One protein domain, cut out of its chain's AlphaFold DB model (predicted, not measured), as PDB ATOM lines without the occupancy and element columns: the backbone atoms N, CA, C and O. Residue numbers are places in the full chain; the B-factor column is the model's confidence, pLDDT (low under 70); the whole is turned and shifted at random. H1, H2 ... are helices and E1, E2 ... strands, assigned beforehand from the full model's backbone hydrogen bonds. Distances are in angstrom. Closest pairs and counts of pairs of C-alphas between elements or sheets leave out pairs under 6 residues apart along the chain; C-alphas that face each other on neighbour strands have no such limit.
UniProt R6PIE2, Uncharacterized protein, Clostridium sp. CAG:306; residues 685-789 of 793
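Overview. This is residues 685 to 789 of the 793 residues of an uncharacterized protein of Clostridium sp. CAG:306 (UniProt R6PIE2). A small four-stranded sheet, E3 E4 E5 E6, is covered by two helices, H1 near its E6 edge and the last turns of H2 near E3 and E4, while a separate two-stranded hairpin, E1 and E2, packs on the same part of H2. The long loop of that hairpin lies at one end of the longest axis and the turn between H1 and H2 at the other. The printed part has 105 residues, with two named helices and six named strands in the order E1 E2 H1 H2 E3 E4 E5 E6; both sheets are antiparallel. The class is mixed, helices and strands, with 50 residues, under half, in named elements. The whole is compact, with a radius of gyration of the C-alphas of 13.9 A, yet elongated in outline, spanning 45 by 30 by 26 A.

Along the chain. Find C-alpha 688 at (133.644, 84.543, 133.691); from there E1 runs over residues 688 to 693, 16.2 A. E2, residues 705 to 710, returns over 16.2 A. H1 takes residues 712 to 722, 15.4 A, and H2 residues 727 to 738, 16.4 A, beginning at C-alpha 727 at (131.901, 97.849, 140.536). Then come E3, residues 749 to 752, E4, residues 764 to 767, E5, residues 774 to 777, and E6, residues 786 to 788, which ends at C-alpha 788 at (144.082, 99.106, 133.627).

Arrangement. Begin with the sheet E3 E4 E5 E6, a meander, each strand the antiparallel neighbour of the one before; E3 and E6 are its edge strands. Look for N 751 and O 765 at 2.8 A between E3 and E4, N 766 and O 775 at 2.8 A between E4 and E5, and N 776 and O 786 at 2.9 A between E5 and E6. H1 and H2 on one face of this sheet make two layers, helices over a sheet. The closest C-alphas of H1 and E6 are those of Ala 714 and Ile 786, 5.3 A; those of H2 and E3 are Ala 737 and Gly 749, 4.4 A. H2 has a height over the sheet of 8.3 A. H1 and H2 touch, H2 with residues 727 to 731 alone, at a steep tilt of 45 degrees, opposite ways; Leu 719 and Cys 727 have the closest C-alphas, 5.5 A. In both helices every O i to N i+4 pair is within hydrogen-bond range. In the hairpin E1 and E2, N 692 and O 706 are 2.8 A apart; the closest C-alphas of E1 and H2 are those of Ile 692 and Leu 738, 6.7 A. Residues 709 to 710 of E2 also pair, parallel, with residues 783 to 784.

Size, cuts and confidence. The two C-alphas farthest apart are those of Ala 700 and Lys 723, 45.7 A. The printed part has no cut. The links E1 to E2 and E3 to E4 are long, with 11 residues each. Mean pLDDT of the printed part is 79.3; residues 694 to 704, 743 to 746 and 754 to 761 are under 70.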
ATOM      1  N   LYS A 685     135.708  85.552 142.678       91.75
ATOM      2  CA  LYS A 685     136.700  84.483 142.885       91.75
ATOM      3  C   LYS A 685     136.786  83.481 141.736       91.75
ATOM      4  O   LYS A 685     137.738  82.712 141.692       91.75
ATOM      5  N   ASN A 686     135.816  83.491 140.830       92.44
ATOM      6  CA  ASN A 686     135.749  82.566 139.702       92.44
ATOM      7  C   ASN A 686     136.003  83.295 138.387       92.44
ATOM      8  O   ASN A 686     135.875  84.509 138.323       92.44
ATOM      9  N   ASP A 687     136.289  82.570 137.317       92.00
ATOM     10  CA  ASP A 687     136.393  83.147 135.978       92.00
ATOM     11  C   ASP A 687     135.016  83.296 135.323       92.00
ATOM     12  O   ASP A 687     134.132  82.457 135.497       92.00
ATOM     13  N   THR A 688     134.838  84.343 134.520       92.56
ATOM     14  CA  THR A 688     133.644  84.543 133.691       92.56
ATOM     15  C   THR A 688     133.991  84.235 132.245       92.56
ATOM     16  O   THR A 688     134.734  84.992 131.627       92.56
ATOM     17  N   THR A 689     133.461  83.142 131.694       89.19
ATOM     18  CA  THR A 689     133.712  82.752 130.296       89.19
ATOM     19  C   THR A 689     132.453  82.918 129.457       89.19
ATOM     20  O   THR A 689     131.427  82.315 129.763       89.19
ATOM     21  N   LEU A 690     132.540  83.701 128.382       87.38
ATOM     22  CA  LEU A 690     131.449  83.953 127.439       87.38
ATOM     23  C   LEU A 690     131.872  83.591 126.010       87.38
ATOM     24  O   LEU A 690     133.053  83.417 125.707       87.38
ATOM     25  N   LEU A 691     130.884  83.456 125.125       85.44
ATOM     26  CA  LEU A 691     131.105  83.180 123.709       85.44
ATOM     27  C   LEU A 691     131.021  84.476 122.902       85.44
ATOM     28  O   LEU A 691     129.989  85.147 122.904       85.44
ATOM     29  N   ILE A 692     132.094  84.794 122.182       80.62
ATOM     30  CA  ILE A 692     132.150  85.908 121.236       80.62
ATOM     31  C   ILE A 692     131.549  85.462 119.907       80.62
ATOM     32  O   ILE A 692     131.926  84.418 119.364       80.62
ATOM     33  N   LYS A 693     130.653  86.276 119.346       70.38
ATOM     34  CA  LYS A 693     130.148  86.077 117.982       70.38
ATOM     35  C   LYS A 693     131.151  86.651 116.980       70.38
ATOM     36  O   LYS A 693     131.301  87.867 116.879       70.38
ATOM     37  N   SER A 694     131.827  85.790 116.220       61.09
ATOM     38  CA  SER A 694     132.627  86.233 115.075       61.09
ATOM     39  C   SER A 694     131.714  86.517 113.881       61.09
ATOM     40  O   SER A 694     131.079  85.608 113.343       61.09
ATOM     41  N   VAL A 695     131.639  87.778 113.451       54.41
ATOM     42  CA  VAL A 695     131.108  88.118 112.127       54.41
ATOM     43  C   VAL A 695     132.285  88.031 111.161       54.41
ATOM     44  O   VAL A 695     133.069  88.972 111.055       54.41
ATOM     45  N   LYS A 696     132.447  86.897 110.468       46.59
ATOM     46  CA  LYS A 696     133.272  86.895 109.255       46.59
ATOM     47  C   LYS A 696     132.581  87.833 108.267       46.59
ATOM     48  O   LYS A 696     131.461  87.555 107.839       46.59
ATOM     49  N   SER A 697     133.214  88.966 107.968       42.59
ATOM     50  CA  SER A 697     132.840  89.764 106.807       42.59
ATOM     51  C   SER A 697     133.070  88.906 105.566       42.59
ATOM     52  O   SER A 697     134.153  88.350 105.394       42.59
ATOM     53  N   ASP A 698     132.033  88.840 104.743       37.34
ATOM     54  CA  ASP A 698     131.987  88.283 103.395       37.34
ATOM     55  C   ASP A 698     131.879  86.751 103.259       37.34
ATOM     56  O   ASP A 698     132.830  85.984 103.356       37.34
ATOM     57  N   VAL A 699     130.641  86.362 102.925       39.53
ATOM     58  CA  VAL A 699     130.216  85.202 102.126       39.53
ATOM     59  C   VAL A 699     130.462  83.805 102.726       39.53
ATOM     60  O   VAL A 699     131.533  83.220 102.646       39.53
ATOM     61  N   ALA A 700     129.362  83.222 103.220       41.69
ATOM     62  CA  ALA A 700     129.101  81.783 103.326       41.69
ATOM     63  C   ALA A 700     130.174  80.914 104.018       41.69
ATOM     64  O   ALA A 700     130.958  80.249 103.347       41.69
ATOM     65  N   LYS A 701     130.120  80.830 105.360       38.69
ATOM     66  CA  LYS A 701     130.292  79.602 106.183       38.69
ATOM     67  C   LYS A 701     130.423  79.963 107.671       38.69
ATOM     68  O   LYS A 701     131.465  80.456 108.076       38.69
ATOM     69  N   GLY A 702     129.380  79.656 108.449       43.19
ATOM     70  CA  GLY A 702     129.403  79.417 109.904       43.19
ATOM     71  C   GLY A 702     129.869  80.552 110.829       43.19
ATOM     72  O   GLY A 702     130.987  81.046 110.739       43.19
ATOM     73  N   THR A 703     129.040  80.912 111.809       53.06
ATOM     74  CA  THR A 703     129.458  81.733 112.954       53.06
ATOM     75  C   THR A 703     130.425  80.924 113.825       53.06
ATOM     76  O   THR A 703     129.999  80.024 114.543       53.06
ATOM     77  N   GLU A 704     131.730  81.202 113.757       59.56
ATOM     78  CA  GLU A 704     132.692  80.655 114.723       59.56
ATOM     79  C   GLU A 704     132.476  81.344 116.079       59.56
ATOM     80  O   GLU A 704     132.547  82.571 116.190       59.56
ATOM     81  N   LEU A 705     132.173  80.550 117.107       74.25
ATOM     82  CA  LEU A 705     132.038  81.011 118.486       74.25
ATOM     83  C   LEU A 705     133.391  80.865 119.184       74.25
ATOM     84  O   LEU A 705     133.910  79.757 119.311       74.25
ATOM     85  N   ILE A 706     133.960  81.981 119.639       79.12
ATOM     86  CA  ILE A 706     135.250  82.000 120.344       79.12
ATOM     87  C   ILE A 706     134.978  82.095 121.845       79.12
ATOM     88  O   ILE A 706     134.205  82.948 122.273       79.12
ATOM     89  N   LYS A 707     135.606  81.235 122.652       85.12
ATOM     90  CA  LYS A 707     135.558  81.351 124.116       85.12
ATOM     91  C   LYS A 707     136.490  82.472 124.563       85.12
ATOM     92  O   LYS A 707     137.661  82.460 124.201       85.12
ATOM     93  N   ALA A 708     135.969  83.402 125.350       88.25
ATOM     94  CA  ALA A 708     136.743  84.472 125.952       88.25
ATOM     95  C   ALA A 708     136.419  84.592 127.435       88.25
ATOM     96  O   ALA A 708     135.279  84.358 127.845       88.25
ATOM     97  N   THR A 709     137.421  84.955 128.228       92.31
ATOM     98  CA  THR A 709     137.346  84.837 129.683       92.31
ATOM     99  C   THR A 709     137.830  86.106 130.364       92.31
ATOM    100  O   THR A 709     138.922  86.586 130.078       92.31
ATOM    101  N   ILE A 710     137.035  86.628 131.297       93.44
ATOM    102  CA  ILE A 710     137.473  87.612 132.288       93.44
ATOM    103  C   ILE A 710     137.863  86.841 133.543       93.44
ATOM    104  O   ILE A 710     137.042  86.123 134.121       93.44
ATOM    105  N   THR A 711     139.109  86.991 133.972       92.31
ATOM    106  CA  THR A 711     139.614  86.225 135.115       92.31
ATOM    107  C   THR A 711     139.091  86.726 136.456       92.31
ATOM    108  O   THR A 711     138.777  87.911 136.628       92.31
ATOM    109  N   ALA A 712     139.109  85.844 137.453       92.38
ATOM    110  CA  ALA A 712     138.922  86.200 138.857       92.38
ATOM    111  C   ALA A 712     139.845  87.355 139.293       92.38
ATOM    112  O   ALA A 712     139.422  88.289 139.972       92.38
ATOM    113  N   ARG A 713     141.106  87.344 138.836       92.44
ATOM    114  CA  ARG A 713     142.095  88.386 139.151       92.44
ATOM    115  C   ARG A 713     141.676  89.759 138.626       92.44
ATOM    116  O   ARG A 713     141.709  90.728 139.383       92.44
ATOM    117  N   ALA A 714     141.271  89.845 137.361       90.94
ATOM    118  CA  ALA A 714     140.804  91.094 136.766       90.94
ATOM    119  C   ALA A 714     139.544  91.611 137.482       90.94
ATOM    120  O   ALA A 714     139.453  92.795 137.806       90.94
ATOM    121  N   LYS A 715     138.604  90.718 137.816       95.00
ATOM    122  CA  LYS A 715     137.407  91.075 138.595       95.00
ATOM    123  C   LYS A 715     137.746  91.593 139.987       95.00
ATOM    124  O   LYS A 715     137.158  92.581 140.419       95.00
ATOM    125  N   GLN A 716     138.709  90.976 140.666       95.19
ATOM    126  CA  GLN A 716     139.184  91.443 141.965       95.19
ATOM    127  C   GLN A 716     139.797  92.849 141.865       95.19
ATOM    128  O   GLN A 716     139.478  93.705 142.681       95.19
ATOM    129  N   GLN A 717     140.590  93.131 140.824       93.69
ATOM    130  CA  GLN A 717     141.152  94.470 140.587       93.69
ATOM    131  C   GLN A 717     140.064  95.531 140.349       93.69
ATOM    132  O   GLN A 717     140.134  96.620 140.921       93.69
ATOM    133  N   ILE A 718     139.025  95.205 139.568       93.44
ATOM    134  CA  ILE A 718     137.862  96.087 139.359       93.44
ATOM    135  C   ILE A 718     137.124  96.332 140.684       93.44
ATOM    136  O   ILE A 718     136.791  97.476 141.007       93.44
ATOM    137  N   LEU A 719     136.879  95.272 141.468       95.06
ATOM    138  CA  LEU A 719     136.238  95.377 142.780       95.06
ATOM    139  C   LEU A 719     137.054  96.269 143.714       95.06
ATOM    140  O   LEU A 719     136.487  97.128 144.388       95.06
ATOM    141  N   ASP A 720     138.372  96.091 143.748       94.25
ATOM    142  CA  ASP A 720     139.248  96.843 144.634       94.25
ATOM    143  C   ASP A 720     139.295  98.330 144.305       94.25
ATOM    144  O   ASP A 720     139.384  99.142 145.229       94.25
ATOM    145  N   LYS A 721     139.157  98.677 143.025       92.62
ATOM    146  CA  LYS A 721     139.107 100.059 142.559       92.62
ATOM    147  C   LYS A 721     137.759 100.724 142.824       92.62
ATOM    148  O   LYS A 721     137.705 101.742 143.508       92.62
ATOM    149  N   TYR A 722     136.686 100.176 142.259       92.44
ATOM    150  CA  TYR A 722     135.392 100.861 142.218       92.44
ATOM    151  C   TYR A 722     134.544 100.618 143.468       92.44
ATOM    152  O   TYR A 722     133.707 101.453 143.805       92.44
ATOM    153  N   LYS A 723     134.803  99.517 144.191       94.38
ATOM    154  CA  LYS A 723     134.033  99.040 145.351       94.38
ATOM    155  C   LYS A 723     132.541  98.843 145.038       94.38
ATOM    156  O   LYS A 723     131.992  99.298 144.037       94.38
ATOM    157  N   TYR A 724     131.845  98.117 145.906       93.00
ATOM    158  CA  TYR A 724     130.400  97.946 145.775       93.00
ATOM    159  C   TYR A 724     129.654  99.247 146.147       93.00
ATOM    160  O   TYR A 724     129.978  99.834 147.183       93.00
ATOM    161  N   PRO A 725     128.610  99.682 145.403       92.06
ATOM    162  CA  PRO A 725     127.976  99.008 144.264       92.06
ATOM    163  C   PRO A 725     128.525  99.406 142.886       92.06
ATOM    164  O   PRO A 725     128.126  98.791 141.902       92.06
ATOM    165  N   VAL A 726     129.408 100.406 142.792       92.62
ATOM    166  CA  VAL A 726     129.882 100.969 141.509       92.62
ATOM    167  C   VAL A 726     130.566  99.910 140.642       92.62
ATOM    168  O   VAL A 726     130.395  99.897 139.428       92.62
ATOM    169  N   CYS A 727     131.264  98.952 141.255       93.19
ATOM    170  CA  CYS A 727     131.901  97.849 140.536       93.19
ATOM    171  C   CYS A 727     130.931  97.019 139.677       93.19
ATOM    172  O   CYS A 727     131.372  96.436 138.690       93.19
ATOM    173  N   LEU A 728     129.633  96.968 140.019       93.06
ATOM    174  CA  LEU A 728     128.624  96.232 139.250       93.06
ATOM    175  C   LEU A 728     128.501  96.764 137.822       93.06
ATOM    176  O   LEU A 728     128.417  95.973 136.888       93.06
ATOM    177  N   GLU A 729     128.505  98.088 137.664       91.50
ATOM    178  CA  GLU A 729     128.389  98.751 136.365       91.50
ATOM    179  C   GLU A 729     129.561  98.355 135.467       91.50
ATOM    180  O   GLU A 729     129.358  97.783 134.401       91.50
ATOM    181  N   TYR A 730     130.788  98.523 135.963       92.19
ATOM    182  CA  TYR A 730     132.001  98.180 135.223       92.19
ATOM    183  C   TYR A 730     132.090  96.691 134.886       92.19
ATOM    184  O   TYR A 730     132.383  96.336 133.745       92.19
ATOM    185  N   MET A 731     131.818  95.804 135.848       93.31
ATOM    186  CA  MET A 731     131.831  94.355 135.616       93.31
ATOM    187  C   MET A 731     130.814  93.951 134.545       93.31
ATOM    188  O   MET A 731     131.157  93.197 133.635       93.31
ATOM    189  N   ARG A 732     129.592  94.497 134.605       92.31
ATOM    190  CA  ARG A 732     128.542  94.234 133.614       92.31
ATOM    191  C   ARG A 732     128.924  94.770 132.238       92.31
ATOM    192  O   ARG A 732     128.822  94.037 131.261       92.31
ATOM    193  N   SER A 733     129.430  96.000 132.156       91.75
ATOM    194  CA  SER A 733     129.884  96.580 130.891       91.75
ATOM    195  C   SER A 733     131.028  95.777 130.267       91.75
ATOM    196  O   SER A 733     131.059  95.612 129.048       91.75
ATOM    197  N   PHE A 734     131.948  95.232 131.072       93.38
ATOM    198  CA  PHE A 734     133.002  94.351 130.564       93.38
ATOM    199  C   PHE A 734     132.449  93.010 130.075       93.38
ATOM    200  O   PHE A 734     132.860  92.565 129.006       93.38
ATOM    201  N   GLU A 735     131.507  92.386 130.789       92.62
ATOM    202  CA  GLU A 735     130.825  91.174 130.307       92.62
ATOM    203  C   GLU A 735     130.098  91.419 128.977       92.62
ATOM    204  O   GLU A 735     130.241  90.636 128.037       92.62
ATOM    205  N   GLU A 736     129.370  92.530 128.859       90.50
ATOM    206  CA  GLU A 736     128.669  92.912 127.631       90.50
ATOM    207  C   GLU A 736     129.653  93.153 126.475       90.50
ATOM    208  O   GLU A 736     129.465  92.630 125.371       90.50
ATOM    209  N   ALA A 737     130.751  93.870 126.738       90.44
ATOM    210  CA  ALA A 737     131.810  94.098 125.761       90.44
ATOM    211  C   ALA A 737     132.479  92.784 125.322       90.44
ATOM    212  O   ALA A 737     132.783  92.622 124.141       90.44
ATOM    213  N   LEU A 738     132.671  91.824 126.235       90.31
ATOM    214  CA  LEU A 738     133.350  90.554 125.957       90.31
ATOM    215  C   LEU A 738     132.650  89.756 124.853       90.31
ATOM    216  O   LEU A 738     133.308  89.021 124.128       90.31
ATOM    217  N   THR A 739     131.336  89.921 124.681       87.44
ATOM    218  CA  THR A 739     130.549  89.172 123.686       87.44
ATOM    219  C   THR A 739     130.750  89.626 122.234       87.44
ATOM    220  O   THR A 739     130.290  88.937 121.316       87.44
ATOM    221  N   ASN A 740     131.456  90.741 121.997       84.62
ATOM    222  CA  ASN A 740     131.607  91.355 120.677       84.62
ATOM    223  C   ASN A 740     133.064  91.711 120.345       84.62
ATOM    224  O   ASN A 740     133.873  92.015 121.219       84.62
ATOM    225  N   PHE A 741     133.387  91.749 119.050       84.50
ATOM    226  CA  PHE A 741     134.598  92.408 118.558       84.50
ATOM    227  C   PHE A 741     134.349  93.904 118.363       84.50
ATOM    228  O   PHE A 741     133.304  94.297 117.845       84.50
ATOM    229  N   ALA A 742     135.328  94.736 118.718       79.88
ATOM    230  CA  ALA A 742     135.257  96.169 118.458       79.88
ATOM    231  C   ALA A 742     135.392  96.426 116.944       79.88
ATOM    232  O   ALA A 742     136.478  96.284 116.375       79.88
ATOM    233  N   SER A 743     134.284  96.765 116.281       67.81
ATOM    234  CA  SER A 743     134.193  96.906 114.818       67.81
ATOM    235  C   SER A 743     134.435  98.333 114.314       67.81
ATOM    236  O   SER A 743     134.865  98.518 113.178       67.81
ATOM    237  N   LEU A 744     134.194  99.342 115.156       68.38
ATOM    238  CA  LEU A 744     134.322 100.767 114.832       68.38
ATOM    239  C   LEU A 744     135.183 101.502 115.866       68.38
ATOM    240  O   LEU A 744     135.290 101.094 117.028       68.38
ATOM    241  N   GLN A 745     135.782 102.623 115.464       63.00
ATOM    242  CA  GLN A 745     136.530 103.486 116.379       63.00
ATOM    243  C   GLN A 745     135.599 103.995 117.492       63.00
ATOM    244  O   GLN A 745     134.556 104.577 117.219       63.00
ATOM    245  N   GLY A 746     135.957 103.726 118.750       67.75
ATOM    246  CA  GLY A 746     135.136 104.074 119.919       67.75
ATOM    247  C   GLY A 746     134.132 103.000 120.362       67.75
ATOM    248  O   GLY A 746     133.565 103.140 121.439       67.75
ATOM    249  N   SER A 747     133.950 101.910 119.608       80.94
ATOM    250  CA  SER A 747     133.074 100.802 120.022       80.94
ATOM    251  C   SER A 747     133.658  99.984 121.185       80.94
ATOM    252  O   SER A 747     134.879  99.863 121.326       80.94
ATOM    253  N   ALA A 748     132.770  99.437 122.022       86.88
ATOM    254  CA  ALA A 748     133.127  98.439 123.024       86.88
ATOM    255  C   ALA A 748     133.368  97.084 122.353       86.88
ATOM    256  O   ALA A 748     132.703  96.747 121.371       86.88
ATOM    257  N   GLY A 749     134.292  96.302 122.897       88.19
ATOM    258  CA  GLY A 749     134.553  94.953 122.418       88.19
ATOM    259  C   GLY A 749     136.010  94.538 122.510       88.19
ATOM    260  O   GLY A 749     136.891  95.309 122.901       88.19
ATOM    261  N   VAL A 750     136.254  93.291 122.126       87.31
ATOM    262  CA  VAL A 750     137.592  92.723 122.007       87.31
ATOM    263  C   VAL A 750     138.297  93.291 120.777       87.31
ATOM    264  O   VAL A 750     137.741  93.319 119.677       87.31
ATOM    265  N   LYS A 751     139.548  93.714 120.951       85.62
ATOM    266  CA  LYS A 751     140.404  94.261 119.903       85.62
ATOM    267  C   LYS A 751     141.819  93.705 120.019       85.62
ATOM    268  O   LYS A 751     142.388  93.609 121.101       85.62
ATOM    269  N   LYS A 752     142.413  93.367 118.875       78.44
ATOM    270  CA  LYS A 752     143.819  92.963 118.800       78.44
ATOM    271  C   LYS A 752     144.733  94.185 118.872       78.44
ATOM    272  O   LYS A 752     144.528  95.152 118.133       78.44
ATOM    273  N   ILE A 753     145.751  94.129 119.725       72.44
ATOM    274  CA  ILE A 753     146.732  95.204 119.882       72.44
ATOM    275  C   ILE A 753     147.890  94.947 118.913       72.44
ATOM    276  O   ILE A 753     148.526  93.903 118.967       72.44
ATOM    277  N   GLY A 754     148.160  95.908 118.021       61.19
ATOM    278  CA  GLY A 754     149.328  95.905 117.132       61.19
ATOM    279  C   GLY A 754     149.265  94.884 115.989       61.19
ATOM    280  O   GLY A 754     149.605  93.718 116.151       61.19
ATOM    281  N   ARG A 755     148.937  95.330 114.768       51.31
ATOM    282  CA  ARG A 755     149.080  94.475 113.570       51.31
ATOM    283  C   ARG A 755     150.551  94.150 113.232       51.31
ATOM    284  O   ARG A 755     150.780  93.150 112.566       51.31
ATOM    285  N   ASN A 756     151.526  94.928 113.737       45.19
ATOM    286  CA  ASN A 756     152.923  94.909 113.264       45.19
ATOM    287  C   ASN A 756     154.023  94.833 114.351       45.19
ATOM    288  O   ASN A 756     155.190  94.980 114.002       45.19
ATOM    289  N   ASN A 757     153.723  94.621 115.642       44.19
ATOM    290  CA  ASN A 757     154.759  94.680 116.692       44.19
ATOM    291  C   ASN A 757     154.725  93.461 117.632       44.19
ATOM    292  O   ASN A 757     153.929  93.402 118.566       44.19
ATOM    293  N   LYS A 758     155.624  92.492 117.402       48.03
ATOM    294  CA  LYS A 758     155.800  91.287 118.246       48.03
ATOM    295  C   LYS A 758     156.354  91.591 119.651       48.03
ATOM    296  O   LYS A 758     156.421  90.694 120.478       48.03
ATOM    297  N   SER A 759     156.750  92.836 119.913       46.75
ATOM    298  CA  SER A 759     157.304  93.335 121.180       46.75
ATOM    299  C   SER A 759     156.258  93.952 122.121       46.75
ATOM    300  O   SER A 759     156.608  94.425 123.202       46.75
ATOM    301  N   ALA A 760     154.973  93.978 121.742       58.28
ATOM    302  CA  ALA A 760     153.920  94.476 122.620       58.28
ATOM    303  C   ALA A 760     153.673  93.499 123.786       58.28
ATOM    304  O   ALA A 760     153.344  92.336 123.571       58.28
ATOM    305  N   GLN A 761     153.786  94.001 125.021       63.97
ATOM    306  CA  GLN A 761     153.543  93.251 126.267       63.97
ATOM    307  C   GLN A 761     152.145  92.597 126.341       63.97
ATOM    308  O   GLN A 761     151.964  91.630 127.071       63.97
ATOM    309  N   TYR A 762     151.163  93.128 125.604       70.75
ATOM    310  CA  TYR A 762     149.786  92.631 125.561       70.75
ATOM    311  C   TYR A 762     149.366  92.411 124.110       70.75
ATOM    312  O   TYR A 762     149.660  93.247 123.253       70.75
ATOM    313  N   GLN A 763     148.665  91.309 123.851       73.75
ATOM    314  CA  GLN A 763     148.270  90.893 122.501       73.75
ATOM    315  C   GLN A 763     146.814  91.262 122.183       73.75
ATOM    316  O   GLN A 763     146.483  91.545 121.028       73.75
ATOM    317  N   MET A 764     145.946  91.322 123.199       82.75
ATOM    318  CA  MET A 764     144.532  91.688 123.055       82.75
ATOM    319  C   MET A 764     144.109  92.675 124.148       82.75
ATOM    320  O   MET A 764     144.597  92.609 125.277       82.75
ATOM    321  N   GLU A 765     143.173  93.563 123.817       87.81
ATOM    322  CA  GLU A 765     142.462  94.433 124.756       87.81
ATOM    323  C   GLU A 765     140.953  94.191 124.677       87.81
ATOM    324  O   GLU A 765     140.400  93.966 123.602       87.81
ATOM    325  N   LEU A 766     140.285  94.275 125.820       89.31
ATOM    326  CA  LEU A 766     138.844  94.409 125.941       89.31
ATOM    327  C   LEU A 766     138.544  95.855 126.327       89.31
ATOM    328  O   LEU A 766     138.985  96.334 127.377       89.31
ATOM    329  N   LYS A 767     137.811  96.552 125.461       88.25
ATOM    330  CA  LYS A 767     137.497  97.972 125.609       88.25
ATOM    331  C   LYS A 767     136.031  98.189 125.972       88.25
ATOM    332  O   LYS A 767     135.149  97.574 125.377       88.25
ATOM    333  N   LEU A 768     135.790  99.140 126.870       88.12
ATOM    334  CA  LEU A 768     134.478  99.735 127.110       88.12
ATOM    335  C   LEU A 768     134.265 100.977 126.231       88.12
ATOM    336  O   LEU A 768     135.212 101.697 125.896       88.12
ATOM    337  N   LYS A 769     133.012 101.224 125.845       82.69
ATOM    338  CA  LYS A 769     132.616 102.426 125.104       82.69
ATOM    339  C   LYS A 769     132.713 103.634 126.041       82.69
ATOM    340  O   LYS A 769     132.280 103.525 127.176       82.69
ATOM    341  N   ASP A 770     133.278 104.745 125.575       80.44
ATOM    342  CA  ASP A 770     133.356 106.022 126.313       80.44
ATOM    343  C   ASP A 770     134.059 105.973 127.694       80.44
ATOM    344  O   ASP A 770     133.975 106.922 128.468       80.44
ATOM    345  N   HIS A 771     134.823 104.912 127.977       80.94
ATOM    346  CA  HIS A 771     135.674 104.783 129.166       80.94
ATOM    347  C   HIS A 771     137.139 104.555 128.774       80.94
ATOM    348  O   HIS A 771     137.431 104.022 127.694       80.94
ATOM    349  N   ASP A 772     138.069 104.900 129.663       81.94
ATOM    350  CA  ASP A 772     139.504 104.615 129.503       81.94
ATOM    351  C   ASP A 772     139.902 103.235 130.030       81.94
ATOM    352  O   ASP A 772     140.917 102.685 129.598       81.94
ATOM    353  N   ASP A 773     139.058 102.633 130.865       87.12
ATOM    354  CA  ASP A 773     139.271 101.318 131.454       87.12
ATOM    355  C   ASP A 773     139.405 100.213 130.397       87.12
ATOM    356  O   ASP A 773     138.596 100.092 129.466       87.12
ATOM    357  N   ARG A 774     140.436  99.377 130.536       88.25
ATOM    358  CA  ARG A 774     140.701  98.224 129.664       88.25
ATOM    359  C   ARG A 774     140.961  96.978 130.490       88.25
ATOM    360  O   ARG A 774     141.563  97.059 131.562       88.25
ATOM    361  N   LEU A 775     140.606  95.826 129.923       89.81
ATOM    362  CA  LEU A 775     141.234  94.565 130.302       89.81
ATOM    363  C   LEU A 775     142.216  94.121 129.224       89.81
ATOM    364  O   LEU A 775     141.940  94.264 128.036       89.81
ATOM    365  N   PHE A 776     143.352  93.568 129.627       87.00
ATOM    366  CA  PHE A 776     144.379  93.078 128.715       87.00
ATOM    367  C   PHE A 776     144.553  91.570 128.830       87.00
ATOM    368  O   PHE A 776     144.349  90.996 129.896       87.00
ATOM    369  N   SER A 777     144.941  90.963 127.710       82.56
ATOM    370  CA  SER A 777     145.414  89.584 127.622       82.56
ATOM    371  C   SER A 777     146.884  89.605 127.220       82.56
ATOM    372  O   SER A 777     147.249  90.213 126.200       82.56
ATOM    373  N   ILE A 778     147.728  88.948 128.013       73.62
ATOM    374  CA  ILE A 778     149.161  88.790 127.716       73.62
ATOM    375  C   ILE A 778     149.350  87.888 126.489       73.62
ATOM    376  O   ILE A 778     150.185  88.162 125.631       73.62
ATOM    377  N   GLU A 779     148.525  86.850 126.364       71.50
ATOM    378  CA  GLU A 779     148.565  85.880 125.271       71.50
ATOM    379  C   GLU A 779     147.499  86.172 124.200       71.50
ATOM    380  O   GLU A 779     146.536  86.909 124.417       71.50
ATOM    381  N   ASN A 780     147.631  85.565 123.020       72.06
ATOM    382  CA  ASN A 780     146.626  85.646 121.952       72.06
ATOM    383  C   ASN A 780     145.510  84.591 122.138       72.06
ATOM    384  O   ASN A 780     145.162  83.881 121.195       72.06
ATOM    385  N   ASN A 781     144.998  84.448 123.366       76.19
ATOM    386  CA  ASN A 781     144.106  83.361 123.795       76.19
ATOM    387  C   ASN A 781     142.749  83.849 124.362       76.19
ATOM    388  O   ASN A 781     141.992  83.041 124.891       76.19
ATOM    389  N   TYR A 782     142.425  85.145 124.227       84.94
ATOM    390  CA  TYR A 782     141.176  85.760 124.717       84.94
ATOM    391  C   TYR A 782     140.956  85.634 126.239       84.94
ATOM    392  O   TYR A 782     139.813  85.630 126.707       84.94
ATOM    393  N   TYR A 783     142.044  85.551 127.007       89.69
ATOM    394  CA  TYR A 783     142.034  85.382 128.457       89.69
ATOM    395  C   TYR A 783     142.499  86.678 129.146       89.69
ATOM    396  O   TYR A 783     143.683  86.997 129.184       89.69
ATOM    397  N   PHE A 784     141.547  87.467 129.648       90.31
ATOM    398  CA  PHE A 784     141.771  88.825 130.145       90.31
ATOM    399  C   PHE A 784     142.051  88.850 131.653       90.31
ATOM    400  O   PHE A 784     141.149  88.670 132.482       90.31
ATOM    401  N   ASP A 785     143.309  89.095 132.014       87.06
ATOM    402  CA  ASP A 785     143.839  88.910 133.367       87.06
ATOM    403  C   ASP A 785     144.330  90.185 134.064       87.06
ATOM    404  O   ASP A 785     144.568  90.176 135.277       87.06
ATOM    405  N   ILE A 786     144.429  91.291 133.325       85.69
ATOM    406  CA  ILE A 786     144.951  92.566 133.824       85.69
ATOM    407  C   ILE A 786     143.945  93.688 133.585       85.69
ATOM    408  O   ILE A 786     143.603  93.979 132.442       85.69
ATOM    409  N   PHE A 787     143.541  94.369 134.656       88.31
ATOM    410  CA  PHE A 787     142.785  95.619 134.613       88.31
ATOM    411  C   PHE A 787     143.715  96.841 134.568       88.31
ATOM    412  O   PHE A 787     144.724  96.899 135.272       88.31
ATOM    413  N   SER A 788     143.366  97.831 133.742       83.00
ATOM    414  CA  SER A 788     144.082  99.106 133.627       83.00
ATOM    415  C   SER A 788     143.119 100.275 133.461       83.00
ATOM    416  O   SER A 788     142.241 100.241 132.605       83.00
ATOM    417  N   GLU A 789     143.375 101.347 134.207       74.25
ATOM    418  CA  GLU A 789     142.652 102.629 134.142       74.25
ATOM    419  C   GLU A 789     143.113 103.510 132.973       74.25
ATOM    420  O   GLU A 789     142.494 104.518 132.653       74.25
TER     421      GLU A 789